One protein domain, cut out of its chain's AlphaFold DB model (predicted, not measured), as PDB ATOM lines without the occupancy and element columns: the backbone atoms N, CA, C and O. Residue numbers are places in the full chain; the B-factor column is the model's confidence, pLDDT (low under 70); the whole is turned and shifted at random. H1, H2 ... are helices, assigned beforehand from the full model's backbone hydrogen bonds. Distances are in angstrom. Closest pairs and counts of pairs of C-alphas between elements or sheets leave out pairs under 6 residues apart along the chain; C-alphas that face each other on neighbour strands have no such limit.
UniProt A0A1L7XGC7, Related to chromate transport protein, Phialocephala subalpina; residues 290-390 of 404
ATOM      1  N   LYS A 290       6.850  -2.181 -39.669       81.69
ATOM      2  CA  LYS A 290       7.160  -1.902 -38.259       81.69
ATOM      3  C   LYS A 290       5.972  -2.188 -37.335       81.69
ATOM      4  O   LYS A 290       6.150  -2.783 -36.278       81.69
ATOM      5  N   THR A 291       4.765  -1.805 -37.749       81.25
ATOM      6  CA  THR A 291       3.526  -2.068 -37.005       81.25
ATOM      7  C   THR A 291       3.214  -3.563 -36.986       81.25
ATOM      8  O   THR A 291       2.897  -4.101 -35.931       81.25
ATOM      9  N   GLY A 292       3.378  -4.253 -38.121       78.25
ATOM     10  CA  GLY A 292       3.230  -5.711 -38.190       78.25
ATOM     11  C   GLY A 292       4.193  -6.441 -37.249       78.25
ATOM     12  O   GLY A 292       3.771  -7.294 -36.472       78.25
ATOM     13  N   MET A 293       5.468  -6.038 -37.242       86.38
ATOM     14  CA  MET A 293       6.482  -6.578 -36.333       86.38
ATOM     15  C   MET A 293       6.109  -6.359 -34.861       86.38
ATOM     16  O   MET A 293       6.220  -7.278 -34.053       86.38
ATOM     17  N   PHE A 294       5.618  -5.166 -34.508       88.12
ATOM     18  CA  PHE A 294       5.195  -4.865 -33.140       88.12
ATOM     19  C   PHE A 294       4.015  -5.735 -32.687       88.12
ATOM     20  O   PHE A 294       4.030  -6.245 -31.569       88.12
ATOM     21  N   VAL A 295       3.024  -5.966 -33.556       84.31
ATOM     22  CA  VAL A 295       1.885  -6.854 -33.264       84.31
ATOM     23  C   VAL A 295       2.349  -8.295 -33.042       84.31
ATOM     24  O   VAL A 295       1.914  -8.935 -32.087       84.31
ATOM     25  N   ILE A 296       3.262  -8.794 -33.881       85.12
ATOM     26  CA  ILE A 296       3.807 -10.154 -33.759       85.12
ATOM     27  C   ILE A 296       4.592 -10.312 -32.451       85.12
ATOM     28  O   ILE A 296       4.366 -11.266 -31.708       85.12
ATOM     29  N   ILE A 297       5.483  -9.366 -32.138       90.06
ATOM     30  CA  ILE A 297       6.257  -9.382 -30.889       90.06
ATOM     31  C   ILE A 297       5.318  -9.301 -29.684       90.06
ATOM     32  O   ILE A 297       5.461 -10.087 -28.749       90.06
ATOM     33  N   GLY A 298       4.337  -8.396 -29.717       91.31
ATOM     34  CA  GLY A 298       3.338  -8.251 -28.660       91.31
ATOM     35  C   GLY A 298       2.560  -9.543 -28.419       91.31
ATOM     36  O   GLY A 298       2.400  -9.948 -27.272       91.31
ATOM     37  N   PHE A 299       2.161 -10.232 -29.492       88.69
ATOM     38  CA  PHE A 299       1.494 -11.528 -29.416       88.69
ATOM     39  C   PHE A 299       2.366 -12.607 -28.758       88.69
ATOM     40  O   PHE A 299       1.901 -13.302 -27.856       88.69
ATOM     41  N   PHE A 300       3.628 -12.760 -29.172       90.56
ATOM     42  CA  PHE A 300       4.511 -13.762 -28.565       90.56
ATOM     43  C   PHE A 300       4.828 -13.433 -27.107       90.56
ATOM     44  O   PHE A 300       4.856 -14.333 -26.269       90.56
ATOM     45  N   LEU A 301       5.003 -12.151 -26.783       93.06
ATOM     46  CA  LEU A 301       5.228 -11.708 -25.413       93.06
ATOM     47  C   LEU A 301       4.018 -12.019 -24.523       93.06
ATOM     48  O   LEU A 301       4.191 -12.580 -23.439       93.06
ATOM     49  N   SER A 302       2.794 -11.721 -24.977       92.50
ATOM     50  CA  SER A 302       1.579 -12.067 -24.232       92.50
ATOM     51  C   SER A 302       1.404 -13.580 -24.112       92.50
ATOM     52  O   SER A 302       1.077 -14.072 -23.034       92.50
ATOM     53  N   PHE A 303       1.684 -14.332 -25.178       89.94
ATOM     54  CA  PHE A 303       1.601 -15.791 -25.184       89.94
ATOM     55  C   PHE A 303       2.539 -16.432 -24.160       89.94
ATOM     56  O   PHE A 303       2.094 -17.204 -23.309       89.94
ATOM     57  N   ILE A 304       3.822 -16.061 -24.190       90.44
ATOM     58  CA  ILE A 304       4.827 -16.550 -23.240       90.44
ATOM     59  C   ILE A 304       4.421 -16.175 -21.815       90.44
ATOM     60  O   ILE A 304       4.428 -17.033 -20.937       90.44
ATOM     61  N   THR A 305       4.001 -14.929 -21.592       91.31
ATOM     62  CA  THR A 305       3.603 -14.452 -20.260       91.31
ATOM     63  C   THR A 305       2.460 -15.286 -19.685       91.31
ATOM     64  O   THR A 305       2.555 -15.753 -18.549       91.31
ATOM     65  N   VAL A 306       1.401 -15.534 -20.459       89.81
ATOM     66  CA  VAL A 306       0.238 -16.310 -19.998       89.81
ATOM     67  C   VAL A 306       0.616 -17.773 -19.745       89.81
ATOM     68  O   VAL A 306       0.248 -18.327 -18.707       89.81
ATOM     69  N   MET A 307       1.393 -18.394 -20.640       90.25
ATOM     70  CA  MET A 307       1.811 -19.795 -20.489       90.25
ATOM     71  C   MET A 307       2.748 -20.004 -19.294       90.25
ATOM     72  O   MET A 307       2.557 -20.943 -18.519       90.25
ATOM     73  N   VAL A 308       3.724 -19.113 -19.102       89.44
ATOM     74  CA  VAL A 308       4.657 -19.170 -17.968       89.44
ATOM     75  C   VAL A 308       3.917 -18.914 -16.659       89.44
ATOM     76  O   VAL A 308       4.087 -19.676 -15.712       89.44
ATOM     77  N   THR A 309       3.031 -17.915 -16.612       88.06
ATOM     78  CA  THR A 309       2.232 -17.622 -15.408       88.06
ATOM     79  C   THR A 309       1.386 -18.826 -14.997       88.06
ATOM     80  O   THR A 309       1.368 -19.196 -13.824       88.06
ATOM     81  N   ARG A 310       0.740 -19.499 -15.960       85.06
ATOM     82  CA  ARG A 310       0.026 -20.757 -15.701       85.06
ATOM     83  C   ARG A 310       0.957 -21.848 -15.168       85.06
ATOM     84  O   ARG A 310       0.559 -22.567 -14.260       85.06
ATOM     85  N   SER A 311       2.159 -21.987 -15.727       85.31
ATOM     86  CA  SER A 311       3.110 -23.041 -15.348       85.31
ATOM     87  C   SER A 311       3.750 -22.839 -13.971       85.31
ATOM     88  O   SER A 311       4.174 -23.816 -13.358       85.31
ATOM     89  N   LEU A 312       3.861 -21.598 -13.494       88.69
ATOM     90  CA  LEU A 312       4.457 -21.281 -12.192       88.69
ATOM     91  C   LEU A 312       3.486 -21.500 -11.019       88.69
ATOM     92  O   LEU A 312       3.916 -21.642  -9.875       88.69
ATOM     93  N   LEU A 313       2.178 -21.546 -11.283       86.50
ATOM     94  CA  LEU A 313       1.147 -21.764 -10.271       86.50
ATOM     95  C   LEU A 313       0.854 -23.265 -10.117       86.50
ATOM     96  O   LEU A 313       0.398 -23.909 -11.057       86.50
ATOM     97  N   LYS A 314       1.047 -23.826  -8.913       75.44
ATOM     98  CA  LYS A 314       0.720 -25.240  -8.613       75.44
ATOM     99  C   LYS A 314      -0.781 -25.551  -8.706       75.44
ATOM    100  O   LYS A 314      -1.154 -26.672  -9.029       75.44
ATOM    101  N   SER A 315      -1.632 -24.565  -8.432       77.19
ATOM    102  CA  SER A 315      -3.094 -24.657  -8.515       77.19
ATOM    103  C   SER A 315      -3.640 -23.380  -9.166       77.19
ATOM    104  O   SER A 315      -4.054 -22.459  -8.456       77.19
ATOM    105  N   PRO A 316      -3.566 -23.254 -10.505       78.00
ATOM    106  CA  PRO A 316      -4.010 -22.046 -11.184       78.00
ATOM    107  C   PRO A 316      -5.524 -21.860 -10.994       78.00
ATOM    108  O   PRO A 316      -6.273 -22.839 -11.081       78.00
ATOM    109  N   PRO A 317      -6.002 -20.622 -10.768       84.25
ATOM    110  CA  PRO A 317      -7.431 -20.353 -10.693       84.25
ATOM    111  C   PRO A 317      -8.113 -20.760 -12.006       84.25
ATOM    112  O   PRO A 317      -7.531 -20.620 -13.087       84.25
ATOM    113  N   LEU A 318      -9.359 -21.239 -11.919       76.12
ATOM    114  CA  LEU A 318     -10.100 -21.789 -13.063       76.12
ATOM    115  C   LEU A 318     -10.118 -20.831 -14.260       76.12
ATOM    116  O   LEU A 318      -9.869 -21.259 -15.381       76.12
ATOM    117  N   ALA A 319     -10.340 -19.535 -14.022       79.25
ATOM    118  CA  ALA A 319     -10.353 -18.517 -15.071       79.25
ATOM    119  C   ALA A 319      -9.017 -18.435 -15.828       79.25
ATOM    120  O   ALA A 319      -9.012 -18.360 -17.055       79.25
ATOM    121  N   LEU A 320      -7.883 -18.514 -15.118       81.50
ATOM    122  CA  LEU A 320      -6.561 -18.519 -15.742       81.50
ATOM    123  C   LEU A 320      -6.326 -19.820 -16.510       81.50
ATOM    124  O   LEU A 320      -5.818 -19.772 -17.625       81.50
ATOM    125  N   SER A 321      -6.700 -20.973 -15.948       80.62
ATOM    126  CA  SER A 321      -6.540 -22.274 -16.615       80.62
ATOM    127  C   SER A 321      -7.377 -22.358 -17.896       80.62
ATOM    128  O   SER A 321      -6.865 -22.726 -18.952       80.62
ATOM    129  N   LEU A 322      -8.636 -21.918 -17.825       78.56
ATOM    130  CA  LEU A 322      -9.552 -21.838 -18.955       78.56
ATOM    131  C   LEU A 322      -9.025 -20.874 -20.020       78.56
ATOM    132  O   LEU A 322      -8.854 -21.273 -21.168       78.56
ATOM    133  N   PHE A 323      -8.697 -19.633 -19.642       82.75
ATOM    134  CA  PHE A 323      -8.150 -18.640 -20.567       82.75
ATOM    135  C   PHE A 323      -6.870 -19.142 -21.239       82.75
ATOM    136  O   PHE A 323      -6.748 -19.061 -22.454       82.75
ATOM    137  N   SER A 324      -5.946 -19.723 -20.475       83.69
ATOM    138  CA  SER A 324      -4.689 -20.259 -21.003       83.69
ATOM    139  C   SER A 324      -4.922 -21.408 -21.983       83.69
ATOM    140  O   SER A 324      -4.312 -21.430 -23.047       83.69
ATOM    141  N   ASN A 325      -5.814 -22.349 -21.660       76.81
ATOM    142  CA  ASN A 325      -6.130 -23.474 -22.540       76.81
ATOM    143  C   ASN A 325      -6.814 -23.002 -23.829       76.81
ATOM    144  O   ASN A 325      -6.460 -23.465 -24.911       76.81
ATOM    145  N   LEU A 326      -7.745 -22.046 -23.740       75.75
ATOM    146  CA  LEU A 326      -8.397 -21.459 -24.914       75.75
ATOM    147  C   LEU A 326      -7.422 -20.616 -25.747       75.75
ATOM    148  O   LEU A 326      -7.468 -20.666 -26.973       75.75
ATOM    149  N   TYR A 327      -6.518 -19.878 -25.105       80.69
ATOM    150  CA  TYR A 327      -5.513 -19.061 -25.779       80.69
ATOM    151  C   TYR A 327      -4.460 -19.923 -26.491       80.69
ATOM    152  O   TYR A 327      -4.090 -19.644 -27.634       80.69
ATOM    153  N   LEU A 328      -4.052 -21.032 -25.864       79.75
ATOM    154  CA  LEU A 328      -3.218 -22.068 -26.471       79.75
ATOM    155  C   LEU A 328      -3.920 -22.714 -27.667       79.75
ATOM    156  O   LEU A 328      -3.350 -22.770 -28.757       79.75
ATOM    157  N   ALA A 329      -5.171 -23.145 -27.489       70.19
ATOM    158  CA  ALA A 329      -5.968 -23.724 -28.561       70.19
ATOM    159  C   ALA A 329      -6.086 -22.744 -29.740       70.19
ATOM    160  O   ALA A 329      -5.749 -23.099 -30.864       70.19
ATOM    161  N   GLY A 330      -6.461 -21.485 -29.493       69.06
ATOM    162  CA  GLY A 330      -6.586 -20.453 -30.529       69.06
ATOM    163  C   GLY A 330      -5.288 -20.162 -31.292       69.06
ATOM    164  O   GLY A 330      -5.342 -19.848 -32.479       69.06
ATOM    165  N   THR A 331      -4.135 -20.324 -30.639       76.00
ATOM    166  CA  THR A 331      -2.807 -20.121 -31.240       76.00
ATOM    167  C   THR A 331      -2.367 -21.297 -32.116       76.00
ATOM    168  O   THR A 331      -1.694 -21.094 -33.121       76.00
ATOM    169  N   ILE A 332      -2.740 -22.526 -31.745       69.88
ATOM    170  CA  ILE A 332      -2.264 -23.762 -32.392       69.88
ATOM    171  C   ILE A 332      -3.256 -24.289 -33.445       69.88
ATOM    172  O   ILE A 332      -2.907 -25.132 -34.264       69.88
ATOM    173  N   ILE A 333      -4.502 -23.811 -33.466       64.69
ATOM    174  CA  ILE A 333      -5.502 -24.263 -34.440       64.69
ATOM    175  C   ILE A 333      -5.139 -23.794 -35.856       64.69
ATOM    176  O   ILE A 333      -5.266 -22.613 -36.174       64.69
ATOM    177  N   PHE A 334      -4.814 -24.748 -36.728       59.91
ATOM    178  CA  PHE A 334      -4.706 -24.581 -38.181       59.91
ATOM    179  C   PHE A 334      -5.882 -25.289 -38.879       59.91
ATOM    180  O   PHE A 334      -6.445 -26.239 -38.337       59.91
ATOM    181  N   GLY A 335      -6.292 -24.843 -40.072       54.38
ATOM    182  CA  GLY A 335      -7.299 -25.564 -40.879       54.38
ATOM    183  C   GLY A 335      -8.782 -25.300 -40.551       54.38
ATOM    184  O   GLY A 335      -9.677 -25.962 -41.079       54.38
ATOM    185  N   GLY A 336      -9.090 -24.311 -39.707       56.06
ATOM    186  CA  GLY A 336     -10.462 -23.850 -39.468       56.06
ATOM    187  C   GLY A 336     -11.358 -24.811 -38.668       56.06
ATOM    188  O   GLY A 336     -10.920 -25.625 -37.864       56.06
ATOM    189  N   GLY A 337     -12.670 -24.654 -38.846       53.22
ATOM    190  CA  GLY A 337     -13.724 -25.218 -37.992       53.22
ATOM    191  C   GLY A 337     -13.755 -26.743 -37.756       53.22
ATOM    192  O   GLY A 337     -14.141 -27.131 -36.656       53.22
ATOM    193  N   PRO A 338     -13.395 -27.618 -38.717       51.28
ATOM    194  CA  PRO A 338     -13.349 -29.070 -38.493       51.28
ATOM    195  C   PRO A 338     -12.257 -29.512 -37.509       51.28
ATOM    196  O   PRO A 338     -12.445 -30.483 -36.787       51.28
ATOM    197  N   VAL A 339     -11.145 -28.773 -37.447       58.44
ATOM    198  CA  VAL A 339     -10.001 -29.090 -36.580       58.44
ATOM    199  C   VAL A 339     -10.213 -28.542 -35.166       58.44
ATOM    200  O   VAL A 339      -9.773 -29.144 -34.201       58.44
ATOM    201  N   VAL A 340     -10.956 -27.441 -35.019       62.50
ATOM    202  CA  VAL A 340     -11.240 -26.787 -33.724       62.50
ATOM    203  C   VAL A 340     -11.986 -27.708 -32.748       62.50
ATOM    204  O   VAL A 340     -11.710 -27.703 -31.551       62.50
ATOM    205  N   ILE A 341     -12.948 -28.488 -33.240       65.50
ATOM    206  CA  ILE A 341     -13.903 -29.219 -32.393       65.50
ATOM    207  C   ILE A 341     -13.230 -30.355 -31.598       65.50
ATOM    208  O   ILE A 341     -13.405 -30.383 -30.378       65.50
ATOM    209  N   PRO A 342     -12.434 -31.259 -32.207       64.38
ATOM    210  CA  PRO A 342     -11.690 -32.272 -31.452       64.38
ATOM    211  C   PRO A 342     -10.781 -31.681 -30.369       64.38
ATOM    212  O   PRO A 342     -10.620 -32.267 -29.305       64.38
ATOM    213  N   LEU A 343     -10.229 -30.492 -30.611       66.50
ATOM    214  CA  LEU A 343      -9.297 -29.831 -29.699       66.50
ATOM    215  C   LEU A 343      -9.998 -29.206 -28.512       66.50
ATOM    216  O   LEU A 343      -9.554 -29.369 -27.382       66.50
ATOM    217  N   LEU A 344     -11.121 -28.531 -28.750       69.25
ATOM    218  CA  LEU A 344     -11.966 -28.054 -27.663       69.25
ATOM    219  C   LEU A 344     -12.463 -29.221 -26.807       69.25
ATOM    220  O   LEU A 344     -12.551 -29.081 -25.592       69.25
ATOM    221  N   ARG A 345     -12.733 -30.386 -27.411       67.81
ATOM    222  CA  ARG A 345     -13.059 -31.596 -26.651       67.81
ATOM    223  C   ARG A 345     -11.890 -32.012 -25.763       67.81
ATOM    224  O   ARG A 345     -12.088 -32.193 -24.569       67.81
ATOM    225  N   GLU A 346     -10.685 -32.099 -26.314       69.38
ATOM    226  CA  GLU A 346      -9.502 -32.503 -25.549       69.38
ATOM    227  C   GLU A 346      -9.164 -31.525 -24.416       69.38
ATOM    228  O   GLU A 346      -8.849 -31.943 -23.310       69.38
ATOM    229  N   TYR A 347      -9.288 -30.215 -24.634       72.06
ATOM    230  CA  TYR A 347      -8.916 -29.215 -23.627       72.06
ATOM    231  C   TYR A 347      -9.997 -28.907 -22.583       72.06
ATOM    232  O   TYR A 347      -9.695 -28.230 -21.600       72.06
ATOM    233  N   ILE A 348     -11.243 -29.350 -22.789       70.00
ATOM    234  CA  ILE A 348     -12.387 -28.977 -21.934       70.00
ATOM    235  C   ILE A 348     -13.119 -30.212 -21.389       70.00
ATOM    236  O   ILE A 348     -13.548 -30.217 -20.235       70.00
ATOM    237  N   VAL A 349     -13.232 -31.280 -22.180       68.44
ATOM    238  CA  VAL A 349     -13.891 -32.529 -21.767       68.44
ATOM    239  C   VAL A 349     -12.906 -33.474 -21.084       68.44
ATOM    240  O   VAL A 349     -13.256 -34.029 -20.046       68.44
ATOM    241  N   SER A 350     -11.679 -33.630 -21.597       69.81
ATOM    242  CA  SER A 350     -10.679 -34.525 -20.980       69.81
ATOM    243  C   SER A 350     -10.272 -34.090 -19.556       69.81
ATOM    244  O   SER A 350     -10.168 -34.961 -18.695       69.81
ATOM    245  N   PRO A 351     -10.152 -32.782 -19.228       70.38
ATOM    246  CA  PRO A 351      -9.986 -32.312 -17.845       70.38
ATOM    247  C   PRO A 351     -11.235 -32.449 -16.959       70.38
ATOM    248  O   PRO A 351     -11.166 -32.149 -15.770       70.38
ATOM    249  N   GLY A 352     -12.380 -32.852 -17.520       71.88
ATOM    250  CA  GLY A 352     -13.628 -33.075 -16.787       71.88
ATOM    251  C   GLY A 352     -14.492 -31.832 -16.542       71.88
ATOM    252  O   GLY A 352     -15.462 -31.924 -15.797       71.88
ATOM    253  N   TRP A 353     -14.191 -30.681 -17.155       72.31
ATOM    254  CA  TRP A 353     -14.945 -29.435 -16.918       72.31
ATOM    255  C   TRP A 353     -16.338 -29.443 -17.555       72.31
ATOM    256  O   TRP A 353     -17.269 -28.824 -17.041       72.31
ATOM    257  N   VAL A 354     -16.496 -30.155 -18.672       71.38
ATOM    258  CA  VAL A 354     -17.774 -30.318 -19.375       71.38
ATOM    259  C   VAL A 354     -17.973 -31.786 -19.731       71.38
ATOM    260  O   VAL A 354     -17.067 -32.439 -20.241       71.38
ATOM    261  N   SER A 355     -19.177 -32.320 -19.506       69.44
ATOM    262  CA  SER A 355     -19.492 -33.706 -19.875       69.44
ATOM    263  C   SER A 355     -19.512 -33.904 -21.403       69.44
ATOM    264  O   SER A 355     -19.935 -32.998 -22.130       69.44
ATOM    265  N   PRO A 356     -19.161 -35.098 -21.928       63.16
ATOM    266  CA  PRO A 356     -19.242 -35.389 -23.363       63.16
ATOM    267  C   PRO A 356     -20.633 -35.127 -23.956       63.16
ATOM    268  O   PRO A 356     -20.747 -34.653 -25.083       63.16
ATOM    269  N   ARG A 357     -21.695 -35.381 -23.178       53.97
ATOM    270  CA  ARG A 357     -23.079 -35.099 -23.571       53.97
ATOM    271  C   ARG A 357     -23.315 -33.601 -23.766       53.97
ATOM    272  O   ARG A 357     -23.819 -33.201 -24.809       53.97
ATOM    273  N   ASN A 358     -22.934 -32.776 -22.790       55.66
ATOM    274  CA  ASN A 358     -23.129 -31.325 -22.863       55.66
ATOM    275  C   ASN A 358     -22.247 -30.691 -23.948       55.66
ATOM    276  O   ASN A 358     -22.672 -29.755 -24.618       55.66
ATOM    277  N   PHE A 359     -21.057 -31.249 -24.176       64.44
ATOM    278  CA  PHE A 359     -20.195 -30.864 -25.286       64.44
ATOM    279  C   PHE A 359     -20.866 -31.117 -26.645       64.44
ATOM    280  O   PHE A 359     -20.907 -30.221 -27.481       64.44
ATOM    281  N   LEU A 360     -21.428 -32.312 -26.866       58.22
ATOM    282  CA  LEU A 360     -22.119 -32.646 -28.119       58.22
ATOM    283  C   LEU A 360     -23.399 -31.823 -28.323       58.22
ATOM    284  O   LEU A 360     -23.678 -31.410 -29.446       58.22
ATOM    285  N   LEU A 361     -24.144 -31.535 -27.250       55.47
ATOM    286  CA  LEU A 361     -25.319 -30.658 -27.293       55.47
ATOM    287  C   LEU A 361     -24.942 -29.219 -27.661       55.47
ATOM    288  O   LEU A 361     -25.545 -28.636 -28.558       55.47
ATOM    289  N   GLY A 362     -23.907 -28.670 -27.026       60.84
ATOM    290  CA  GLY A 362     -23.367 -27.357 -27.368       60.84
ATOM    291  C   GLY A 362     -22.809 -27.291 -28.786       60.84
ATOM    292  O   GLY A 362     -22.947 -26.281 -29.469       60.84
ATOM    293  N   LEU A 363     -22.202 -28.382 -29.256       59.53
ATOM    294  CA  LEU A 363     -21.682 -28.472 -30.611       59.53
ATOM    295  C   LEU A 363     -22.816 -28.462 -31.638       59.53
ATOM    296  O   LEU A 363     -22.707 -27.782 -32.658       59.53
ATOM    297  N   ALA A 364     -23.887 -29.212 -31.372       55.28
ATOM    298  CA  ALA A 364     -25.082 -29.204 -32.200       55.28
ATOM    299  C   ALA A 364     -25.678 -27.795 -32.244       55.28
ATOM    300  O   ALA A 364     -25.873 -27.259 -33.330       55.28
ATOM    301  N   LEU A 365     -25.832 -27.155 -31.083       54.91
ATOM    302  CA  LEU A 365     -26.272 -25.767 -30.964       54.91
ATOM    303  C   LEU A 365     -25.420 -24.806 -31.787       54.91
ATOM    304  O   LEU A 365     -25.935 -24.089 -32.632       54.91
ATOM    305  N   ASN A 366     -24.103 -24.838 -31.632       58.25
ATOM    306  CA  ASN A 366     -23.228 -23.921 -32.351       58.25
ATOM    307  C   ASN A 366     -23.235 -24.135 -33.876       58.25
ATOM    308  O   ASN A 366     -22.971 -23.207 -34.629       58.25
ATOM    309  N   GLN A 367     -23.495 -25.351 -34.362       55.66
ATOM    310  CA  GLN A 367     -23.642 -25.604 -35.806       55.66
ATOM    311  C   GLN A 367     -24.983 -25.117 -36.370       55.66
ATOM    312  O   GLN A 367     -25.139 -25.018 -37.586       55.66
ATOM    313  N   SER A 368     -25.921 -24.798 -35.483       51.09
ATOM    314  CA  SER A 368     -27.273 -24.340 -35.793       51.09
ATOM    315  C   SER A 368     -27.361 -22.842 -36.039       51.09
ATOM    316  O   SER A 368     -28.262 -22.380 -36.737       51.09
ATOM    317  N   PHE A 369     -26.445 -22.087 -35.436       52.69
ATOM    318  CA  PHE A 369     -26.407 -20.636 -35.511       52.69
ATOM    319  C   PHE A 369     -25.476 -20.175 -36.640       52.69
ATOM    320  O   PHE A 369     -24.480 -20.845 -36.942       52.69
ATOM    321  N   PRO A 370     -25.788 -19.045 -37.296       48.50
ATOM    322  CA  PRO A 370     -24.881 -18.459 -38.263       48.50
ATOM    323  C   PRO A 370     -23.735 -17.807 -37.487       48.50
ATOM    324  O   PRO A 370     -23.952 -17.080 -36.523       48.50
ATOM    325  N   GLY A 371     -22.493 -18.100 -37.859       55.28
ATOM    326  CA  GLY A 371     -21.365 -17.583 -37.094       55.28
ATOM    327  C   GLY A 371     -20.077 -18.378 -37.254       55.28
ATOM    328  O   GLY A 371     -20.026 -19.423 -37.914       55.28
ATOM    329  N   PRO A 372     -18.968 -17.886 -36.682       56.84
ATOM    330  CA  PRO A 372     -17.723 -18.623 -36.676       56.84
ATOM    331  C   PRO A 372     -17.867 -19.796 -35.707       56.84
ATOM    332  O   PRO A 372     -18.359 -19.645 -34.593       56.84
ATOM    333  N   LYS A 373     -17.304 -20.959 -36.054       61.09
ATOM    334  CA  LYS A 373     -17.288 -22.124 -35.144       61.09
ATOM    335  C   LYS A 373     -16.542 -21.881 -33.813       61.09
ATOM    336  O   LYS A 373     -16.508 -22.767 -32.971       61.09
ATOM    337  N   PHE A 374     -15.944 -20.702 -33.632       65.50
ATOM    338  CA  PHE A 374     -15.310 -20.259 -32.391       65.50
ATOM    339  C   PHE A 374     -16.307 -19.787 -31.325       65.50
ATOM    340  O   PHE A 374     -15.942 -19.819 -30.152       65.50
ATOM    341  N   ASN A 375     -17.554 -19.447 -31.674       63.53
ATOM    342  CA  ASN A 375     -18.597 -19.163 -30.674       63.53
ATOM    343  C   ASN A 375     -18.813 -20.373 -29.743       63.53
ATOM    344  O   ASN A 375     -19.040 -20.222 -28.543       63.53
ATOM    345  N   PHE A 376     -18.547 -21.585 -30.243       65.44
ATOM    346  CA  PHE A 376     -18.556 -22.806 -29.448       65.44
ATOM    347  C   PHE A 376     -17.541 -22.780 -28.297       65.44
ATOM    348  O   PHE A 376     -17.830 -23.274 -27.213       65.44
ATOM    349  N   ALA A 377     -16.363 -22.176 -28.494       67.12
ATOM    350  CA  ALA A 377     -15.369 -22.032 -27.431       67.12
ATOM    351  C   ALA A 377     -15.864 -21.097 -26.316       67.12
ATOM    352  O   ALA A 377     -15.611 -21.363 -25.142       67.12
ATOM    353  N   VAL A 378     -16.609 -20.043 -26.672       67.75
ATOM    354  CA  VAL A 378     -17.232 -19.120 -25.711       67.75
ATOM    355  C   VAL A 378     -18.321 -19.838 -24.914       67.75
ATOM    356  O   VAL A 378     -18.298 -19.791 -23.685       67.75
ATOM    357  N   TYR A 379     -19.204 -20.584 -25.590       67.56
ATOM    358  CA  TYR A 379     -20.212 -21.432 -24.943       67.56
ATOM    359  C   TYR A 379     -19.580 -22.424 -23.956       67.56
ATOM    360  O   TYR A 379     -20.000 -22.511 -22.802       67.56
ATOM    361  N   LEU A 380     -18.540 -23.149 -24.378       69.44
ATOM    362  CA  LEU A 380     -17.857 -24.118 -23.519       69.44
ATOM    363  C   LEU A 380     -17.153 -23.445 -22.338       69.44
ATOM    364  O   LEU A 380     -17.150 -24.002 -21.241       69.44
ATOM    365  N   GLY A 381     -16.589 -22.253 -22.539       70.94
ATOM    366  CA  GLY A 381     -15.993 -21.461 -21.467       70.94
ATOM    367  C   GLY A 381     -17.021 -21.027 -20.422       70.94
ATOM    368  O   GLY A 381     -16.812 -21.246 -19.228       70.94
ATOM    369  N   ALA A 382     -18.159 -20.493 -20.868       68.69
ATOM    370  CA  ALA A 382     -19.265 -20.103 -19.997       68.69
ATOM    371  C   ALA A 382     -19.840 -21.306 -19.235       68.69
ATOM    372  O   ALA A 382     -20.026 -21.238 -18.022       68.69
ATOM    373  N   LEU A 383     -20.048 -22.434 -19.919       72.69
ATOM    374  CA  LEU A 383     -20.558 -23.657 -19.309       72.69
ATOM    375  C   LEU A 383     -19.582 -24.243 -18.277       72.69
ATOM    376  O   LEU A 383     -20.014 -24.671 -17.210       72.69
ATOM    377  N   SER A 384     -18.276 -24.224 -18.562       73.50
ATOM    378  CA  SER A 384     -17.239 -24.681 -17.623       73.50
ATOM    379  C   SER A 384     -17.240 -23.845 -16.339       73.50
ATOM    380  O   SER A 384     -17.170 -24.390 -15.238       73.50
ATOM    381  N   LEU A 385     -17.364 -22.519 -16.467       75.06
ATOM    382  CA  LEU A 385     -17.467 -21.603 -15.328       75.06
ATOM    383  C   LEU A 385     -18.756 -21.840 -14.531       75.06
ATOM    384  O   LEU A 385     -18.698 -21.968 -13.310       75.06
ATOM    385  N   LEU A 386     -19.898 -21.959 -15.213       70.19
ATOM    386  CA  LEU A 386     -21.208 -22.156 -14.590       70.19
ATOM    387  C   LEU A 386     -21.276 -23.466 -13.789       70.19
ATOM    388  O   LEU A 386     -21.685 -23.453 -12.631       70.19
ATOM    389  N   LEU A 387     -20.827 -24.581 -14.378       67.94
ATOM    390  CA  LEU A 387     -20.846 -25.900 -13.733       67.94
ATOM    391  C   LEU A 387     -19.909 -25.969 -12.520       67.94
ATOM    392  O   LEU A 387     -20.217 -26.633 -11.525       67.94
ATOM    393  N   THR A 388     -18.786 -25.250 -12.572       64.12
ATOM    394  CA  THR A 388     -17.836 -25.190 -11.452       64.12
ATOM    395  C   THR A 388     -18.347 -24.296 -10.319       64.12
ATOM    396  O   THR A 388     -18.183 -24.630  -9.151       64.12
ATOM    397  N   LEU A 389     -19.039 -23.196 -10.640       64.50
ATOM    398  CA  LEU A 389     -19.702 -22.347  -9.643       64.50
ATOM    399  C   LEU A 389     -20.885 -23.062  -8.973       64.50
ATOM    400  O   LEU A 389     -21.080 -22.911  -7.773       64.50
ATOM    401  N   SER A 390     -21.637 -23.883  -9.714       57.69
ATOM    402  CA  SER A 390     -22.754 -24.667  -9.161       57.69
ATOM    403  C   SER A 390     -22.328 -25.882  -8.330       57.69
ATOM    404  O   SER A 390     -23.139 -26.424  -7.588       57.69
TER     405      SER A 390
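What this domain is: This is residues 290 to 390 of the 404 residues of the protein "Related to chromate transport protein" of Phialocephala subalpina (UniProt A0A1L7XGC7). Four helices, H2 to H5, make a loose-ended up-and-down bundle, and the long helix H1 splays off one side of it, forming an open V with H2. The first part of H1, residues 290 to 298, sticks out beyond the other helices. The printed part has 101 residues with five named helices, H1 to H5 in chain order, and no named strand; the class is all helix. It is only just compact, close to loose, with a radius of gyration of the C-alphas of 14.9 A, and its outline is flat, spanning 44 by 35 by 18 A.

How they stand to each other: The longest helix, H1, residues 290 to 312, touches H2, residues 318 to 332, with residues 303 to 310 alone. The closest C-alphas, of Val 306 and Ser 324, are 6.4 A apart, and the two helices form a hairpin at a steep tilt of 44 degrees, opposite ways. H2 also forms a hairpin with H3, residues 337 to 348, at a shallow tilt of 30 degrees; their closest C-alphas, of Asn 325 and Tyr 347, are 6.5 A apart, and H2 touches H3 with residues 325 to 329 alone. H2 touches H5, residues 375 to 390, at a shallow tilt of 18 degrees, opposite ways, with the C-alphas of Leu 322 and Gly 381 closest at 6.9 A. H3 and H5 only just touch, with 3 pairs of C-alphas within 8 A, the closest being those of Leu 344 and Ala 377 at 6.9 A; they run the same way. H4, residues 356 to 368, and H5 form a hairpin at a tilt of 38 degrees, only just steep, with the C-alphas of Asn 366 and Phe 376 closest at 5.6 A. H3 and H4 are close but not clearly touching, their closest C-alphas, of Arg 345 and Phe 359, being 7.3 A apart. H1 is apart from H3, H4 and H5, and H2 is apart from H4. In H1, H2, H4 and H5 every O i to N i+4 pair is within hydrogen-bond range; in H3 5 of 8 are.

Where its parts are: H1 runs 32.6 A from C-alpha 290 at (7.160, -1.902, -38.259) to C-alpha 312 at (4.457, -21.281, -12.192). H2 measures 21.0 A, H3 16.5 A and H4 18.5 A. H5 runs 22.6 A and ends at C-alpha 390 at (-22.754, -24.667, -9.161).

The domain as a whole: The C-alphas of Lys 290 and Ser 390 are the two farthest apart, at 47.5 A. The printed part has no cut and no long link. The mean pLDDT of the printed part is 71.8; 49 residues are under 70, among them residues 332 to 346 and 355 to 380.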